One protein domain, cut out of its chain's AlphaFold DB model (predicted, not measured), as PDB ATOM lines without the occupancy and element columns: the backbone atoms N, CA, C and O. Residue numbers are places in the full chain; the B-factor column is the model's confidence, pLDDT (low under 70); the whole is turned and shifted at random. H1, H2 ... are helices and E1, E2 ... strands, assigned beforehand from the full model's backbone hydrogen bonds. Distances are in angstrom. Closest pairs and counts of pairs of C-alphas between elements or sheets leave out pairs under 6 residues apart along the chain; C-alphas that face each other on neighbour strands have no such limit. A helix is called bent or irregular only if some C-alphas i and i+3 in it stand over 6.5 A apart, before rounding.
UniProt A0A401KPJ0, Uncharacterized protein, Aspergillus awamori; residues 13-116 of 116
ATOM      1  N   ASN A  13      31.896 -25.285  10.153       97.19
ATOM      2  CA  ASN A  13      32.101 -24.830  11.533       97.19
ATOM      3  C   ASN A  13      32.503 -23.351  11.638       97.19
ATOM      4  O   ASN A  13      32.249 -22.731  12.667       97.19
ATOM      5  N   ASP A  14      33.117 -22.796  10.591       96.12
ATOM      6  CA  ASP A  14      33.582 -21.406  10.577       96.12
ATOM      7  C   ASP A  14      32.532 -20.458   9.973       96.12
ATOM      8  O   ASP A  14      32.504 -19.269  10.287       96.12
ATOM      9  N   TYR A  15      31.672 -20.973   9.085       96.94
ATOM     10  CA  TYR A  15      30.734 -20.159   8.306       96.94
ATOM     11  C   TYR A  15      29.278 -20.285   8.756       96.94
ATOM     12  O   TYR A  15      28.549 -19.296   8.697       96.94
ATOM     13  N   ILE A  16      28.804 -21.467   9.162       98.12
ATOM     14  CA  ILE A  16      27.390 -21.636   9.519       98.12
ATOM     15  C   ILE A  16      27.093 -20.895  10.824       98.12
ATOM     16  O   ILE A  16      27.770 -21.060  11.832       98.12
ATOM     17  N   GLY A  17      26.054 -20.065  10.796       98.00
ATOM     18  CA  GLY A  17      25.660 -19.192  11.892       98.00
ATOM     19  C   GLY A  17      26.299 -17.805  11.864       98.00
ATOM     20  O   GLY A  17      25.851 -16.949  12.625       98.00
ATOM     21  N   LEU A  18      27.278 -17.557  10.987       97.81
ATOM     22  CA  LEU A  18      27.933 -16.256  10.863       97.81
ATOM     23  C   LEU A  18      26.974 -15.204  10.287       97.81
ATOM     24  O   LEU A  18      26.256 -15.467   9.317       97.81
ATOM     25  N   GLU A  19      26.981 -14.008  10.877       97.75
ATOM     26  CA  GLU A  19      26.198 -12.860  10.419       97.75
ATOM     27  C   GLU A  19      27.043 -11.931   9.538       97.75
ATOM     28  O   GLU A  19      28.091 -11.428   9.940       97.75
ATOM     29  N   LEU A  20      26.573 -11.704   8.314       95.50
ATOM     30  CA  LEU A  20      27.194 -10.848   7.312       95.50
ATOM     31  C   LEU A  20      26.443  -9.520   7.228       95.50
ATOM     32  O   LEU A  20      25.321  -9.471   6.717       95.50
ATOM     33  N   ALA A  21      27.077  -8.447   7.693       95.69
ATOM     34  CA  ALA A  21      26.577  -7.087   7.540       95.69
ATOM     35  C   ALA A  21      27.083  -6.471   6.227       95.69
ATOM     36  O   ALA A  21      28.282  -6.472   5.946       95.69
ATOM     37  N   PHE A  22      26.170  -5.916   5.433       92.69
ATOM     38  CA  PHE A  22      26.498  -5.207   4.196       92.69
ATOM     39  C   PHE A  22      26.342  -3.691   4.380       92.69
ATOM     40  O   PHE A  22      25.437  -3.264   5.101       92.69
ATOM     41  N   PRO A  23      27.139  -2.857   3.679       91.56
ATOM     42  CA  PRO A  23      27.091  -1.396   3.813       91.56
ATOM     43  C   PRO A  23      25.708  -0.755   3.598       91.56
ATOM     44  O   PRO A  23      25.441   0.314   4.129       91.56
ATOM     45  N   GLY A  24      24.807  -1.416   2.863       88.25
ATOM     46  CA  GLY A  24      23.418  -0.976   2.671       88.25
ATOM     47  C   GLY A  24      22.486  -1.206   3.871       88.25
ATOM     48  O   GLY A  24      21.281  -1.013   3.739       88.25
ATOM     49  N   GLY A  25      23.006  -1.660   5.016       91.88
ATOM     50  CA  GLY A  25      22.246  -1.867   6.255       91.88
ATOM     51  C   GLY A  25      21.534  -3.219   6.368       91.88
ATOM     52  O   GLY A  25      20.840  -3.463   7.353       91.88
ATOM     53  N   SER A  26      21.690  -4.118   5.391       95.44
ATOM     54  CA  SER A  26      21.166  -5.482   5.495       95.44
ATOM     55  C   SER A  26      22.149  -6.394   6.222       95.44
ATOM     56  O   SER A  26      23.340  -6.378   5.904       95.44
ATOM     57  N   THR A  27      21.638  -7.233   7.121       97.62
ATOM     58  CA  THR A  27      22.418  -8.274   7.807       97.62
ATOM     59  C   THR A  27      21.792  -9.635   7.545       97.62
ATOM     60  O   THR A  27      20.569  -9.786   7.642       97.62
ATOM     61  N   TRP A  28      22.623 -10.616   7.209       98.12
ATOM     62  CA  TRP A  28      22.195 -11.955   6.811       98.12
ATOM     63  C   TRP A  28      22.966 -13.020   7.578       98.12
ATOM     64  O   TRP A  28      24.190 -12.961   7.629       98.12
ATOM     65  N   LYS A  29      22.272 -14.018   8.116       98.38
ATOM     66  CA  LYS A  29      22.887 -15.150   8.810       98.38
ATOM     67  C   LYS A  29      23.041 -16.331   7.864       98.38
ATOM     68  O   LYS A  29      22.085 -16.701   7.187       98.38
ATOM     69  N   ILE A  30      24.227 -16.928   7.810       98.31
ATOM     70  CA  ILE A  30      24.490 -18.120   6.997       98.31
ATOM     71  C   ILE A  30      23.830 -19.344   7.649       98.31
ATOM     72  O   ILE A  30      24.157 -19.695   8.777       98.31
ATOM     73  N   GLU A  31      22.938 -20.029   6.930       98.44
ATOM     74  CA  GLU A  31      22.205 -21.200   7.448       98.44
ATOM     75  C   GLU A  31      22.792 -22.524   6.952       98.44
ATOM     76  O   GLU A  31      22.927 -23.483   7.706       98.44
ATOM     77  N   ARG A  32      23.131 -22.599   5.659       98.12
ATOM     78  CA  ARG A  32      23.743 -23.800   5.068       98.12
ATOM     79  C   ARG A  32      24.532 -23.491   3.805       98.12
ATOM     80  O   ARG A  32      24.147 -22.627   3.012       98.12
ATOM     81  N   LYS A  33      25.569 -24.286   3.554       98.12
ATOM     82  CA  LYS A  33      26.302 -24.304   2.284       98.12
ATOM     83  C   LYS A  33      25.538 -25.134   1.245       98.12
ATOM     84  O   LYS A  33      25.071 -26.232   1.532       98.12
ATOM     85  N   ILE A  34      25.380 -24.608   0.031       97.94
ATOM     86  CA  ILE A  34      24.795 -25.339  -1.108       97.94
ATOM     87  C   ILE A  34      25.894 -26.039  -1.895       97.94
ATOM     88  O   ILE A  34      25.762 -27.198  -2.279       97.94
ATOM     89  N   LYS A  35      26.952 -25.290  -2.206       96.31
ATOM     90  CA  LYS A  35      28.017 -25.745  -3.088       96.31
ATOM     91  C   LYS A  35      29.290 -24.982  -2.801       96.31
ATOM     92  O   LYS A  35      29.253 -23.780  -2.559       96.31
ATOM     93  N   GLU A  36      30.394 -25.692  -2.949       96.44
ATOM     94  CA  GLU A  36      31.743 -25.156  -2.976       96.44
ATOM     95  C   GLU A  36      32.423 -25.584  -4.279       96.44
ATOM     96  O   GLU A  36      32.154 -26.660  -4.826       96.44
ATOM     97  N   ALA A  37      33.261 -24.713  -4.826       94.31
ATOM     98  CA  ALA A  37      34.093 -25.014  -5.977       94.31
ATOM     99  C   ALA A  37      35.390 -24.217  -5.906       94.31
ATOM    100  O   ALA A  37      35.413 -23.099  -5.401       94.31
ATOM    101  N   GLU A  38      36.434 -24.760  -6.516       94.56
ATOM    102  CA  GLU A  38      37.708 -24.078  -6.692       94.56
ATOM    103  C   GLU A  38      38.127 -24.086  -8.163       94.56
ATOM    104  O   GLU A  38      37.793 -25.005  -8.923       94.56
ATOM    105  N   ASN A  39      38.865 -23.047  -8.530       92.31
ATOM    106  CA  ASN A  39      39.642 -22.945  -9.751       92.31
ATOM    107  C   ASN A  39      41.087 -22.700  -9.324       92.31
ATOM    108  O   ASN A  39      41.391 -21.680  -8.707       92.31
ATOM    109  N   LEU A  40      41.951 -23.665  -9.615       93.25
ATOM    110  CA  LEU A  40      43.359 -23.621  -9.259       93.25
ATOM    111  C   LEU A  40      44.180 -23.315 -10.498       93.25
ATOM    112  O   LEU A  40      43.975 -23.928 -11.546       93.25
ATOM    113  N   HIS A  41      45.133 -22.418 -10.319       92.69
ATOM    114  CA  HIS A  41      46.131 -22.045 -11.296       92.69
ATOM    115  C   HIS A  41      47.517 -22.232 -10.688       92.69
ATOM    116  O   HIS A  41      47.730 -22.087  -9.482       92.69
ATOM    117  N   THR A  42      48.463 -22.610 -11.528       93.12
ATOM    118  CA  THR A  42      49.889 -22.600 -11.218       93.12
ATOM    119  C   THR A  42      50.425 -21.170 -11.260       93.12
ATOM    120  O   THR A  42      49.842 -20.290 -11.895       93.12
ATOM    121  N   GLN A  43      51.581 -20.944 -10.638       92.38
ATOM    122  CA  GLN A  43      52.257 -19.650 -10.715       92.38
ATOM    123  C   GLN A  43      52.568 -19.241 -12.168       92.38
ATOM    124  O   GLN A  43      52.336 -18.095 -12.542       92.38
ATOM    125  N   GLY A  44      52.995 -20.180 -13.020       92.62
ATOM    126  CA  GLY A  44      53.263 -19.893 -14.434       92.62
ATOM    127  C   GLY A  44      52.017 -19.448 -15.211       92.62
ATOM    128  O   GLY A  44      52.092 -18.554 -16.050       92.62
ATOM    129  N   GLU A  45      50.840 -20.009 -14.910       91.75
ATOM    130  CA  GLU A  45      49.579 -19.551 -15.515       91.75
ATOM    131  C   GLU A  45      49.212 -18.132 -15.071       91.75
ATOM    132  O   GLU A  45      48.713 -17.351 -15.881       91.75
ATOM    133  N   TYR A  46      49.483 -17.772 -13.816       90.38
ATOM    134  CA  TYR A  46      49.324 -16.397 -13.353       90.38
ATOM    135  C   TYR A  46      50.307 -15.445 -14.050       90.38
ATOM    136  O   TYR A  46      49.924 -14.360 -14.481       90.38
ATOM    137  N   GLU A  47      51.565 -15.841 -14.222       90.88
ATOM    138  CA  GLU A  47      52.575 -15.007 -14.881       90.88
ATOM    139  C   GLU A  47      52.209 -14.697 -16.340       90.88
ATOM    140  O   GLU A  47      52.334 -13.542 -16.755       90.88
ATOM    141  N   ILE A  48      51.680 -15.683 -17.075       92.56
ATOM    142  CA  ILE A  48      51.307 -15.550 -18.492       92.56
ATOM    143  C   ILE A  48      49.926 -14.902 -18.665       92.56
ATOM    144  O   ILE A  48      49.760 -14.007 -19.492       92.56
ATOM    145  N   TRP A  49      48.925 -15.350 -17.901       87.81
ATOM    146  CA  TRP A  49      47.509 -15.040 -18.151       87.81
ATOM    147  C   TRP A  49      46.839 -14.232 -17.040       87.81
ATOM    148  O   TRP A  49      45.647 -13.942 -17.144       87.81
ATOM    149  N   LYS A  50      47.559 -13.902 -15.960       87.06
ATOM    150  CA  LYS A  50      47.025 -13.206 -14.771       87.06
ATOM    151  C   LYS A  50      45.807 -13.906 -14.160       87.06
ATOM    152  O   LYS A  50      44.902 -13.279 -13.620       87.06
ATOM    153  N   CYS A  51      45.783 -15.236 -14.244       84.25
ATOM    154  CA  CYS A  51      44.735 -16.058 -13.650       84.25
ATOM    155  C   CYS A  51      45.035 -16.312 -12.168       84.25
ATOM    156  O   CYS A  51      45.966 -17.045 -11.834       84.25
ATOM    157  N   THR A  52      44.245 -15.719 -11.276       90.31
ATOM    158  CA  THR A  52      44.331 -15.965  -9.831       90.31
ATOM    159  C   THR A  52      43.558 -17.222  -9.444       90.31
ATOM    160  O   THR A  52      42.471 -17.487  -9.963       90.31
ATOM    161  N   SER A  53      44.106 -18.013  -8.518       93.19
ATOM    162  CA  SER A  53      43.369 -19.145  -7.950       93.19
ATOM    163  C   SER A  53      42.257 -18.645  -7.031       93.19
ATOM    164  O   SER A  53      42.445 -17.716  -6.243       93.19
ATOM    165  N   GLN A  54      41.087 -19.271  -7.116       93.88
ATOM    166  CA  GLN A  54      39.901 -18.848  -6.377       93.88
ATOM    167  C   GLN A  54      39.094 -20.042  -5.868       93.88
ATOM    168  O   GLN A  54      38.769 -20.950  -6.635       93.88
ATOM    169  N   ALA A  55      38.669 -19.972  -4.609       94.81
ATOM    170  CA  ALA A  55      37.570 -20.762  -4.075       94.81
ATOM    171  C   ALA A  55      36.289 -19.921  -4.023       94.81
ATOM    172  O   ALA A  55      36.310 -18.707  -3.811       94.81
ATOM    173  N   ARG A  56      35.146 -20.568  -4.235       95.19
ATOM    174  CA  ARG A  56      33.828 -19.937  -4.168       95.19
ATOM    175  C   ARG A  56      32.812 -20.865  -3.533       95.19
ATOM    176  O   ARG A  56      32.750 -22.047  -3.881       95.19
ATOM    177  N   ALA A  57      31.971 -20.307  -2.676       96.88
ATOM    178  CA  ALA A  57      30.868 -21.027  -2.065       96.88
ATOM    179  C   ALA A  57      29.567 -20.234  -2.160       96.88
ATOM    180  O   ALA A  57      29.560 -19.006  -2.101       96.88
ATOM    181  N   THR A  58      28.463 -20.955  -2.333       97.44
ATOM    182  CA  THR A  58      27.107 -20.398  -2.319       97.44
ATOM    183  C   THR A  58      26.380 -20.910  -1.089       97.44
ATOM    184  O   THR A  58      26.340 -22.120  -0.853       97.44
ATOM    185  N   PHE A  59      25.775 -19.993  -0.344       98.25
ATOM    186  CA  PHE A  59      25.070 -20.253   0.901       98.25
ATOM    187  C   PHE A  59      23.612 -19.819   0.810       98.25
ATOM    188  O   PHE A  59      23.285 -18.859   0.112       98.25
ATOM    189  N   VAL A  60      22.751 -20.525   1.540       98.19
ATOM    190  CA  VAL A  60      21.426 -20.015   1.904       98.19
ATOM    191  C   VAL A  60      21.579 -19.212   3.181       98.19
ATOM    192  O   VAL A  60      22.159 -19.715   4.148       98.19
ATOM    193  N   CYS A  61      21.027 -18.005   3.188       98.31
ATOM    194  CA  CYS A  61      21.071 -17.120   4.339       98.31
ATOM    195  C   CYS A  61      19.670 -16.665   4.743       98.31
ATOM    196  O   CYS A  61      18.827 -16.393   3.882       98.31
ATOM    197  N   SER A  62      19.434 -16.555   6.047       98.38
ATOM    198  CA  SER A  62      18.224 -15.967   6.615       98.38
ATOM    199  C   SER A  62      18.440 -14.479   6.890       98.38
ATOM    200  O   SER A  62      19.556 -14.022   7.159       98.38
ATOM    201  N   LYS A  63      17.374 -13.688   6.761       97.88
ATOM    202  CA  LYS A  63      17.433 -12.251   7.029       97.88
ATOM    203  C   LYS A  63      17.471 -11.986   8.536       97.88
ATOM    204  O   LYS A  63      16.558 -12.401   9.243       97.88
ATOM    205  N   VAL A  64      18.467 -11.227   8.990       97.94
ATOM    206  CA  VAL A  64      18.563 -10.721  10.372       97.94
ATOM    207  C   VAL A  64      18.027  -9.292  10.452       97.94
ATOM    208  O   VAL A  64      17.214  -8.977  11.316       97.94
ATOM    209  N   ALA A  65      18.434  -8.431   9.514       96.94
ATOM    210  CA  ALA A  65      18.024  -7.028   9.467       96.94
ATOM    211  C   ALA A  65      17.993  -6.478   8.032       96.94
ATOM    212  O   ALA A  65      18.641  -7.016   7.132       96.94
ATOM    213  N   GLY A  66      17.266  -5.374   7.838       93.94
ATOM    214  CA  GLY A  66      17.151  -4.660   6.565       93.94
ATOM    215  C   GLY A  66      15.936  -5.053   5.715       93.94
ATOM    216  O   GLY A  66      15.067  -5.836   6.114       93.94
ATOM    217  N   ASN A  67      15.874  -4.472   4.517       89.50
ATOM    218  CA  ASN A  67      14.813  -4.726   3.542       89.50
ATOM    219  C   ASN A  67      15.114  -5.979   2.705       89.50
ATOM    220  O   ASN A  67      16.265  -6.377   2.553       89.50
ATOM    221  N   GLY A  68      14.069  -6.590   2.142       86.69
ATOM    222  CA  GLY A  68      14.188  -7.753   1.259       86.69
ATOM    223  C   GLY A  68      13.464  -9.008   1.763       86.69
ATOM    224  O   GLY A  68      12.815  -8.972   2.819       86.69
ATOM    225  N   PRO A  69      13.543 -10.113   1.002       93.94
ATOM    226  CA  PRO A  69      12.883 -11.377   1.326       93.94
ATOM    227  C   PRO A  69      13.421 -12.003   2.628       93.94
ATOM    228  O   PRO A  69      14.488 -11.621   3.105       93.94
ATOM    229  N   PRO A  70      12.709 -12.981   3.221       96.38
ATOM    230  CA  PRO A  70      13.174 -13.679   4.427       96.38
ATOM    231  C   PRO A  70      14.429 -14.541   4.196       96.38
ATOM    232  O   PRO A  70      15.098 -14.924   5.155       96.38
ATOM    233  N   THR A  71      14.758 -14.847   2.939       96.69
ATOM    234  CA  THR A  71      15.884 -15.703   2.554       96.69
ATOM    235  C   THR A  71      16.599 -15.121   1.343       96.69
ATOM    236  O   THR A  71      15.947 -14.618   0.428       96.69
ATOM    237  N   ALA A  72      17.924 -15.232   1.315       95.12
ATOM    238  CA  ALA A  72      18.759 -14.855   0.180       95.12
ATOM    239  C   ALA A  72      19.810 -15.932  -0.118       95.12
ATOM    240  O   ALA A  72      20.150 -16.749   0.741       95.12
ATOM    241  N   LEU A  73      20.335 -15.915  -1.344       95.19
ATOM    242  CA  LEU A  73      21.544 -16.648  -1.695       95.19
ATOM    243  C   LEU A  73      22.727 -15.689  -1.644       95.19
ATOM    244  O   LEU A  73      22.736 -14.687  -2.356       95.19
ATOM    245  N   ILE A  74      23.728 -16.013  -0.831       94.88
ATOM    246  CA  ILE A  74      24.978 -15.253  -0.767       94.88
ATOM    247  C   ILE A  74      26.092 -16.111  -1.339       94.88
ATOM    248  O   ILE A  74      26.261 -17.275  -0.970       94.88
ATOM    249  N   LYS A  75      26.858 -15.530  -2.260       94.81
ATOM    250  CA  LYS A  75      28.032 -16.163  -2.844       94.81
ATOM    251  C   LYS A  75      29.287 -15.467  -2.344       94.81
ATOM    252  O   LYS A  75      29.438 -14.264  -2.524       94.81
ATOM    253  N   ILE A  76      30.180 -16.236  -1.733       93.56
ATOM    254  CA  ILE A  76      31.458 -15.747  -1.220       93.56
ATOM    255  C   ILE A  76      32.560 -16.222  -2.161       93.56
ATOM    256  O   ILE A  76      32.592 -17.387  -2.563       93.56
ATOM    257  N   HIS A  77      33.449 -15.302  -2.515       93.50
ATOM    258  CA  HIS A  77      34.627 -15.541  -3.336       93.50
ATOM    259  C   HIS A  77      35.872 -15.292  -2.485       93.50
ATOM    260  O   HIS A  77      35.974 -14.250  -1.843       93.50
ATOM    261  N   MET A  78      36.811 -16.234  -2.492       92.94
ATOM    262  CA  MET A  78      38.059 -16.175  -1.732       92.94
ATOM    263  C   MET A  78      39.232 -16.444  -2.671       92.94
ATOM    264  O   MET A  78      39.213 -17.429  -3.413       92.94
ATOM    265  N   GLN A  79      40.247 -15.582  -2.649       93.50
ATOM    266  CA  GLN A  79      41.514 -15.888  -3.305       93.50
ATOM    267  C   GLN A  79      42.239 -16.970  -2.505       93.50
ATOM    268  O   GLN A  79      42.349 -16.875  -1.284       93.50
ATOM    269  N   ILE A  80      42.710 -18.000  -3.198       94.94
ATOM    270  CA  ILE A  80      43.427 -19.124  -2.591       94.94
ATOM    271  C   ILE A  80      44.840 -19.215  -3.180       94.94
ATOM    272  O   ILE A  80      45.083 -18.666  -4.256       94.94
ATOM    273  N   PRO A  81      45.775 -19.904  -2.506       95.88
ATOM    274  CA  PRO A  81      47.114 -20.140  -3.031       95.88
ATOM    275  C   PRO A  81      47.097 -20.860  -4.387       95.88
ATOM    276  O   PRO A  81      46.141 -21.563  -4.737       95.88
ATOM    277  N   PHE A  82      48.176 -20.706  -5.148       94.94
ATOM    278  CA  PHE A  82      48.412 -21.468  -6.368       94.94
ATOM    279  C   PHE A  82      48.424 -22.984  -6.123       94.94
ATOM    280  O   PHE A  82      48.529 -23.503  -5.007       94.94
ATOM    281  N   PHE A  83      48.284 -23.740  -7.209       94.50
ATOM    282  CA  PHE A  83      48.295 -25.191  -7.130       94.50
ATOM    283  C   PHE A  83      49.586 -25.696  -6.465       94.50
ATOM    284  O   PHE A  83      50.681 -25.360  -6.905       94.50
ATOM    285  N   LYS A  84      49.429 -26.544  -5.436       91.50
ATOM    286  CA  LYS A  84      50.495 -27.124  -4.591       91.50
ATOM    287  C   LYS A  84      51.233 -26.157  -3.655       91.50
ATOM    288  O   LYS A  84      52.142 -26.611  -2.972       91.50
ATOM    289  N   THR A  85      50.811 -24.900  -3.537       95.12
ATOM    290  CA  THR A  85      51.451 -23.927  -2.629       95.12
ATOM    291  C   THR A  85      50.662 -23.695  -1.334       95.12
ATOM    292  O   THR A  85      51.088 -22.956  -0.452       95.12
ATOM    293  N   ALA A  86      49.507 -24.350  -1.162       94.00
ATOM    294  CA  ALA A  86      48.637 -24.144  -0.001       94.00
ATOM    295  C   ALA A  86      49.284 -24.496   1.353       94.00
ATOM    296  O   ALA A  86      48.892 -23.942   2.377       94.00
ATOM    297  N   THR A  87      50.277 -25.388   1.356       93.88
ATOM    298  CA  THR A  87      51.023 -25.809   2.551       93.88
ATOM    299  C   THR A  87      52.357 -25.081   2.730       93.88
ATOM    300  O   THR A  87      53.085 -25.402   3.660       93.88
ATOM    301  N   GLU A  88      52.710 -24.141   1.846       95.69
ATOM    302  CA  GLU A  88      53.907 -23.303   2.015       95.69
ATOM    303  C   GLU A  88      53.764 -22.373   3.216       95.69
ATOM    304  O   GLU A  88      52.672 -22.218   3.752       95.69
ATOM    305  N   GLU A  89      54.841 -21.708   3.629       96.75
ATOM    306  CA  GLU A  89      54.793 -20.741   4.726       96.75
ATOM    307  C   GLU A  89      53.769 -19.617   4.466       96.75
ATOM    308  O   GLU A  89      53.623 -19.160   3.325       96.75
ATOM    309  N   PRO A  90      53.063 -19.113   5.500       95.12
ATOM    310  CA  PRO A  90      52.080 -18.042   5.339       95.12
ATOM    311  C   PRO A  90      52.621 -16.807   4.608       95.12
ATOM    312  O   PRO A  90      51.894 -16.203   3.822       95.12
ATOM    313  N   SER A  91      53.895 -16.460   4.821       96.25
ATOM    314  CA  SER A  91      54.562 -15.352   4.131       96.25
ATOM    315  C   SER A  91      54.702 -15.579   2.627       96.25
ATOM    316  O   SER A  91      54.580 -14.624   1.866       96.25
ATOM    317  N   GLU A  92      54.930 -16.817   2.181       94.81
ATOM    318  CA  GLU A  92      55.036 -17.143   0.754       94.81
ATOM    319  C   GLU A  92      53.665 -17.140   0.086       94.81
ATOM    320  O   GLU A  92      53.495 -16.561  -0.987       94.81
ATOM    321  N   ARG A  93      52.647 -17.682   0.762       94.56
ATOM    322  CA  ARG A  93      51.264 -17.627   0.267       94.56
ATOM    323  C   ARG A  93      50.748 -16.192   0.181       94.56
ATOM    324  O   ARG A  93      50.058 -15.854  -0.773       94.56
ATOM    325  N   ALA A  94      51.115 -15.333   1.133       93.38
ATOM    326  CA  ALA A  94      50.718 -13.926   1.133       93.38
ATOM    327  C   ALA A  94      51.243 -13.155  -0.092       93.38
ATOM    328  O   ALA A  94      50.550 -12.273  -0.590       93.38
ATOM    329  N   LYS A  95      52.418 -13.517  -0.632       94.25
ATOM    330  CA  LYS A  95      52.963 -12.906  -1.864       94.25
ATOM    331  C   LYS A  95      52.134 -13.222  -3.114       94.25
ATOM    332  O   LYS A  95      52.280 -12.537  -4.119       94.25
ATOM    333  N   GLN A  96      51.300 -14.259  -3.063       93.94
ATOM    334  CA  GLN A  96      50.436 -14.682  -4.172       93.94
ATOM    335  C   GLN A  96      49.109 -13.906  -4.196       93.94
ATOM    336  O   GLN A  96      48.322 -14.075  -5.128       93.94
ATOM    337  N   ALA A  97      48.844 -13.085  -3.173       92.00
ATOM    338  CA  ALA A  97      47.643 -12.272  -3.104       92.00
ATOM    339  C   ALA A  97      47.641 -11.205  -4.207       92.00
ATOM    340  O   ALA A  97      48.649 -10.552  -4.473       92.00
ATOM    341  N   ASP A  98      46.483 -11.026  -4.825       90.81
ATOM    342  CA  ASP A  98      46.227 -10.022  -5.849       90.81
ATOM    343  C   ASP A  98      45.153  -9.086  -5.282       90.81
ATOM    344  O   ASP A  98      44.092  -9.572  -4.876       90.81
ATOM    345  N   PRO A  99      45.419  -7.772  -5.173       90.12
ATOM    346  CA  PRO A  99      44.442  -6.831  -4.638       90.12
ATOM    347  C   PRO A  99      43.230  -6.642  -5.561       90.12
ATOM    348  O   PRO A  99      42.204  -6.123  -5.113       90.12
ATOM    349  N   GLU A 100      43.327  -7.042  -6.829       88.31
ATOM    350  CA  GLU A 100      42.244  -6.886  -7.787       88.31
ATOM    351  C   GLU A 100      41.138  -7.925  -7.583       88.31
ATOM    352  O   GLU A 100      41.358  -9.090  -7.239       88.31
ATOM    353  N   ILE A 101      39.900  -7.510  -7.862       84.00
ATOM    354  CA  ILE A 101      38.761  -8.427  -7.841       84.00
ATOM    355  C   ILE A 101      38.991  -9.493  -8.924       84.00
ATOM    356  O   ILE A 101      39.112  -9.138 -10.102       84.00
ATOM    357  N   PRO A 102      38.970 -10.800  -8.585       82.00
ATOM    358  CA  PRO A 102      39.201 -11.849  -9.565       82.00
ATOM    359  C   PRO A 102      38.266 -11.714 -10.766       82.00
ATOM    360  O   PRO A 102      37.060 -11.504 -10.603       82.00
ATOM    361  N   HIS A 103      38.806 -11.903 -11.973       81.44
ATOM    362  CA  HIS A 103      38.071 -11.708 -13.226       81.44
ATOM    363  C   HIS A 103      36.703 -12.411 -13.234       81.44
ATOM    364  O   HIS A 103      35.703 -11.827 -13.640       81.44
ATOM    365  N   LEU A 104      36.633 -13.646 -12.726       80.00
ATOM    366  CA  LEU A 104      35.383 -14.408 -12.649       80.00
ATOM    367  C   LEU A 104      34.334 -13.762 -11.736       80.00
ATOM    368  O   LEU A 104      33.155 -13.781 -12.079       80.00
ATOM    369  N   ALA A 105      34.751 -13.194 -10.602       83.88
ATOM    370  CA  ALA A 105      33.846 -12.483  -9.704       83.88
ATOM    371  C   ALA A 105      33.348 -11.187 -10.360       83.88
ATOM    372  O   ALA A 105      32.148 -10.923 -10.363       83.88
ATOM    373  N   SER A 106      34.245 -10.424 -10.998       86.25
ATOM    374  CA  SER A 106      33.874  -9.211 -11.742       86.25
ATOM    375  C   SER A 106      32.877  -9.508 -12.867       86.25
ATOM    376  O   SER A 106      31.859  -8.831 -12.994       86.25
ATOM    377  N   SER A 107      33.132 -10.551 -13.661       86.69
ATOM    378  CA  SER A 107      32.259 -10.962 -14.765       86.69
ATOM    379  C   SER A 107      30.886 -11.435 -14.285       86.69
ATOM    380  O   SER A 107      29.885 -11.123 -14.923       86.69
ATOM    381  N   GLU A 108      30.809 -12.137 -13.152       87.69
ATOM    382  CA  GLU A 108      29.534 -12.560 -12.560       87.69
ATOM    383  C   GLU A 108      28.710 -11.373 -12.051       87.69
ATOM    384  O   GLU A 108      27.518 -11.295 -12.339       87.69
ATOM    385  N   VAL A 109      29.344 -10.412 -11.371       87.44
ATOM    386  CA  VAL A 109      28.674  -9.176 -10.934       87.44
ATOM    387  C   VAL A 109      28.168  -8.380 -12.139       87.44
ATOM    388  O   VAL A 109      27.015  -7.955 -12.151       87.44
ATOM    389  N   LYS A 110      28.984  -8.231 -13.191       90.88
ATOM    390  CA  LYS A 110      28.567  -7.570 -14.441       90.88
ATOM    391  C   LYS A 110      27.389  -8.286 -15.101       90.88
ATOM    392  O   LYS A 110      26.437  -7.634 -15.518       90.88
ATOM    393  N   ALA A 111      27.422  -9.615 -15.177       89.94
ATOM    394  CA  ALA A 111      26.317 -10.387 -15.734       89.94
ATOM    395  C   ALA A 111      25.023 -10.188 -14.931       89.94
ATOM    396  O   ALA A 111      23.963 -10.027 -15.528       89.94
ATOM    397  N   LEU A 112      25.112 -10.133 -13.596       86.50
ATOM    398  CA  LEU A 112      23.960  -9.862 -12.737       86.50
ATOM    399  C   LEU A 112      23.332  -8.500 -13.060       86.50
ATOM    400  O   LEU A 112      22.129  -8.444 -13.269       86.50
ATOM    401  N   THR A 113      24.139  -7.443 -13.218       86.00
ATOM    402  CA  THR A 113      23.629  -6.093 -13.546       86.00
ATOM    403  C   THR A 113      22.917  -5.983 -14.895       86.00
ATOM    404  O   THR A 113      22.199  -5.019 -15.124       86.00
ATOM    405  N   ILE A 114      23.126  -6.938 -15.805       89.62
ATOM    406  CA  ILE A 114      22.438  -6.975 -17.104       89.62
ATOM    407  C   ILE A 114      21.089  -7.702 -16.988       89.62
ATOM    408  O   ILE A 114      20.181  -7.448 -17.776       89.62
ATOM    409  N   LEU A 115      20.967  -8.634 -16.040       79.25
ATOM    410  CA  LEU A 115      19.842  -9.566 -15.936       79.25
ATOM    411  C   LEU A 115      18.837  -9.210 -14.829       79.25
ATOM    412  O   LEU A 115      17.813  -9.889 -14.719       79.25
ATOM    413  N   THR A 116      19.116  -8.187 -14.019       65.62
ATOM    414  CA  THR A 116      18.252  -7.671 -12.942       65.62
ATOM    415  C   THR A 116      18.034  -6.182 -13.105       65.62
ATOM    416  O   THR A 116      16.876  -5.744 -12.947       65.62
TER     417      THR A 116
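This is residues 13 to 116 of the 116 residues of an uncharacterized protein of Aspergillus awamori (UniProt A0A401KPJ0). A long, curled antiparallel sheet makes the body, with E2, E3 and E4 side by side and the short E1 beside the bent first part of E2; H1 and H2 are off the opposite end of the sheet, well separated from each other. From that end the chain folds back to H3, which meets the sheet at residues 104 to 105 and then sticks out as a free arm with residues 106 to 116. The printed part has 104 residues with four named strands and three named helices, in the order E1, E2, H1, E3, E4, H2, H3; the sheet's order is E1, E2, E3, E4, antiparallel throughout, and the class is mixed, helices and strands. The whole is loose, with a radius of gyration of the C-alphas of 16.0 A and spans of 45 by 35 by 23 A.

E1 is residues 19 to 21, with C-alpha 19 at (26.198, -12.860, 10.419). E2, residues 27 to 39, is 28.6 A long and bends by 85 degrees at residue 32. H1 is residues 43 to 49, 10.0 A long. E3, residues 54 to 65, is 29.5 A long and bends by 74 degrees at residue 62. E4, residues 71 to 79, is 26.3 A long, with C-alpha 79 at (41.514, -15.888, -3.305). H2 is residues 90 to 94. H3, residues 103 to 115, is 18.6 A long, with C-alpha 115 at (19.842, -9.566, -15.936).

The sheet is twisted and curled like part of a barrel, with E1 and E4 as its edge strands. E1 and E2 are a hairpin; N 20 and O 28 are 2.8 A apart, within hydrogen-bond range. E2 and E3 are antiparallel at 167 degrees, with N 34 and O 58 at 2.8 A and N 56 and O 37 at 2.8 A. E3 and E4 are a hairpin at 147 degrees, with N 59 and O 74 at 2.8 A. H3 is on the sheet but only grazes it; the closest C-alphas of E4 and H3 are those of His 77 and Ala 105, 7.1 A apart. H1 and H2 are not on the sheet. H1 touches no helix, and H2 and H3 are apart. In H1, H2 and H3 every O i to N i+4 pair is within hydrogen-bond range.

The two C-alphas farthest apart, those of Gly 44 and Asn 67, are 45.1 A from each other. The printed part has no cut and ends at Thr 116, the chain's last residue. No link is long; those from E4 to H2 and from H2 to H3 are short, and the others are tight. The mean pLDDT of the printed part is 92.9, and residue 116 alone is under 70.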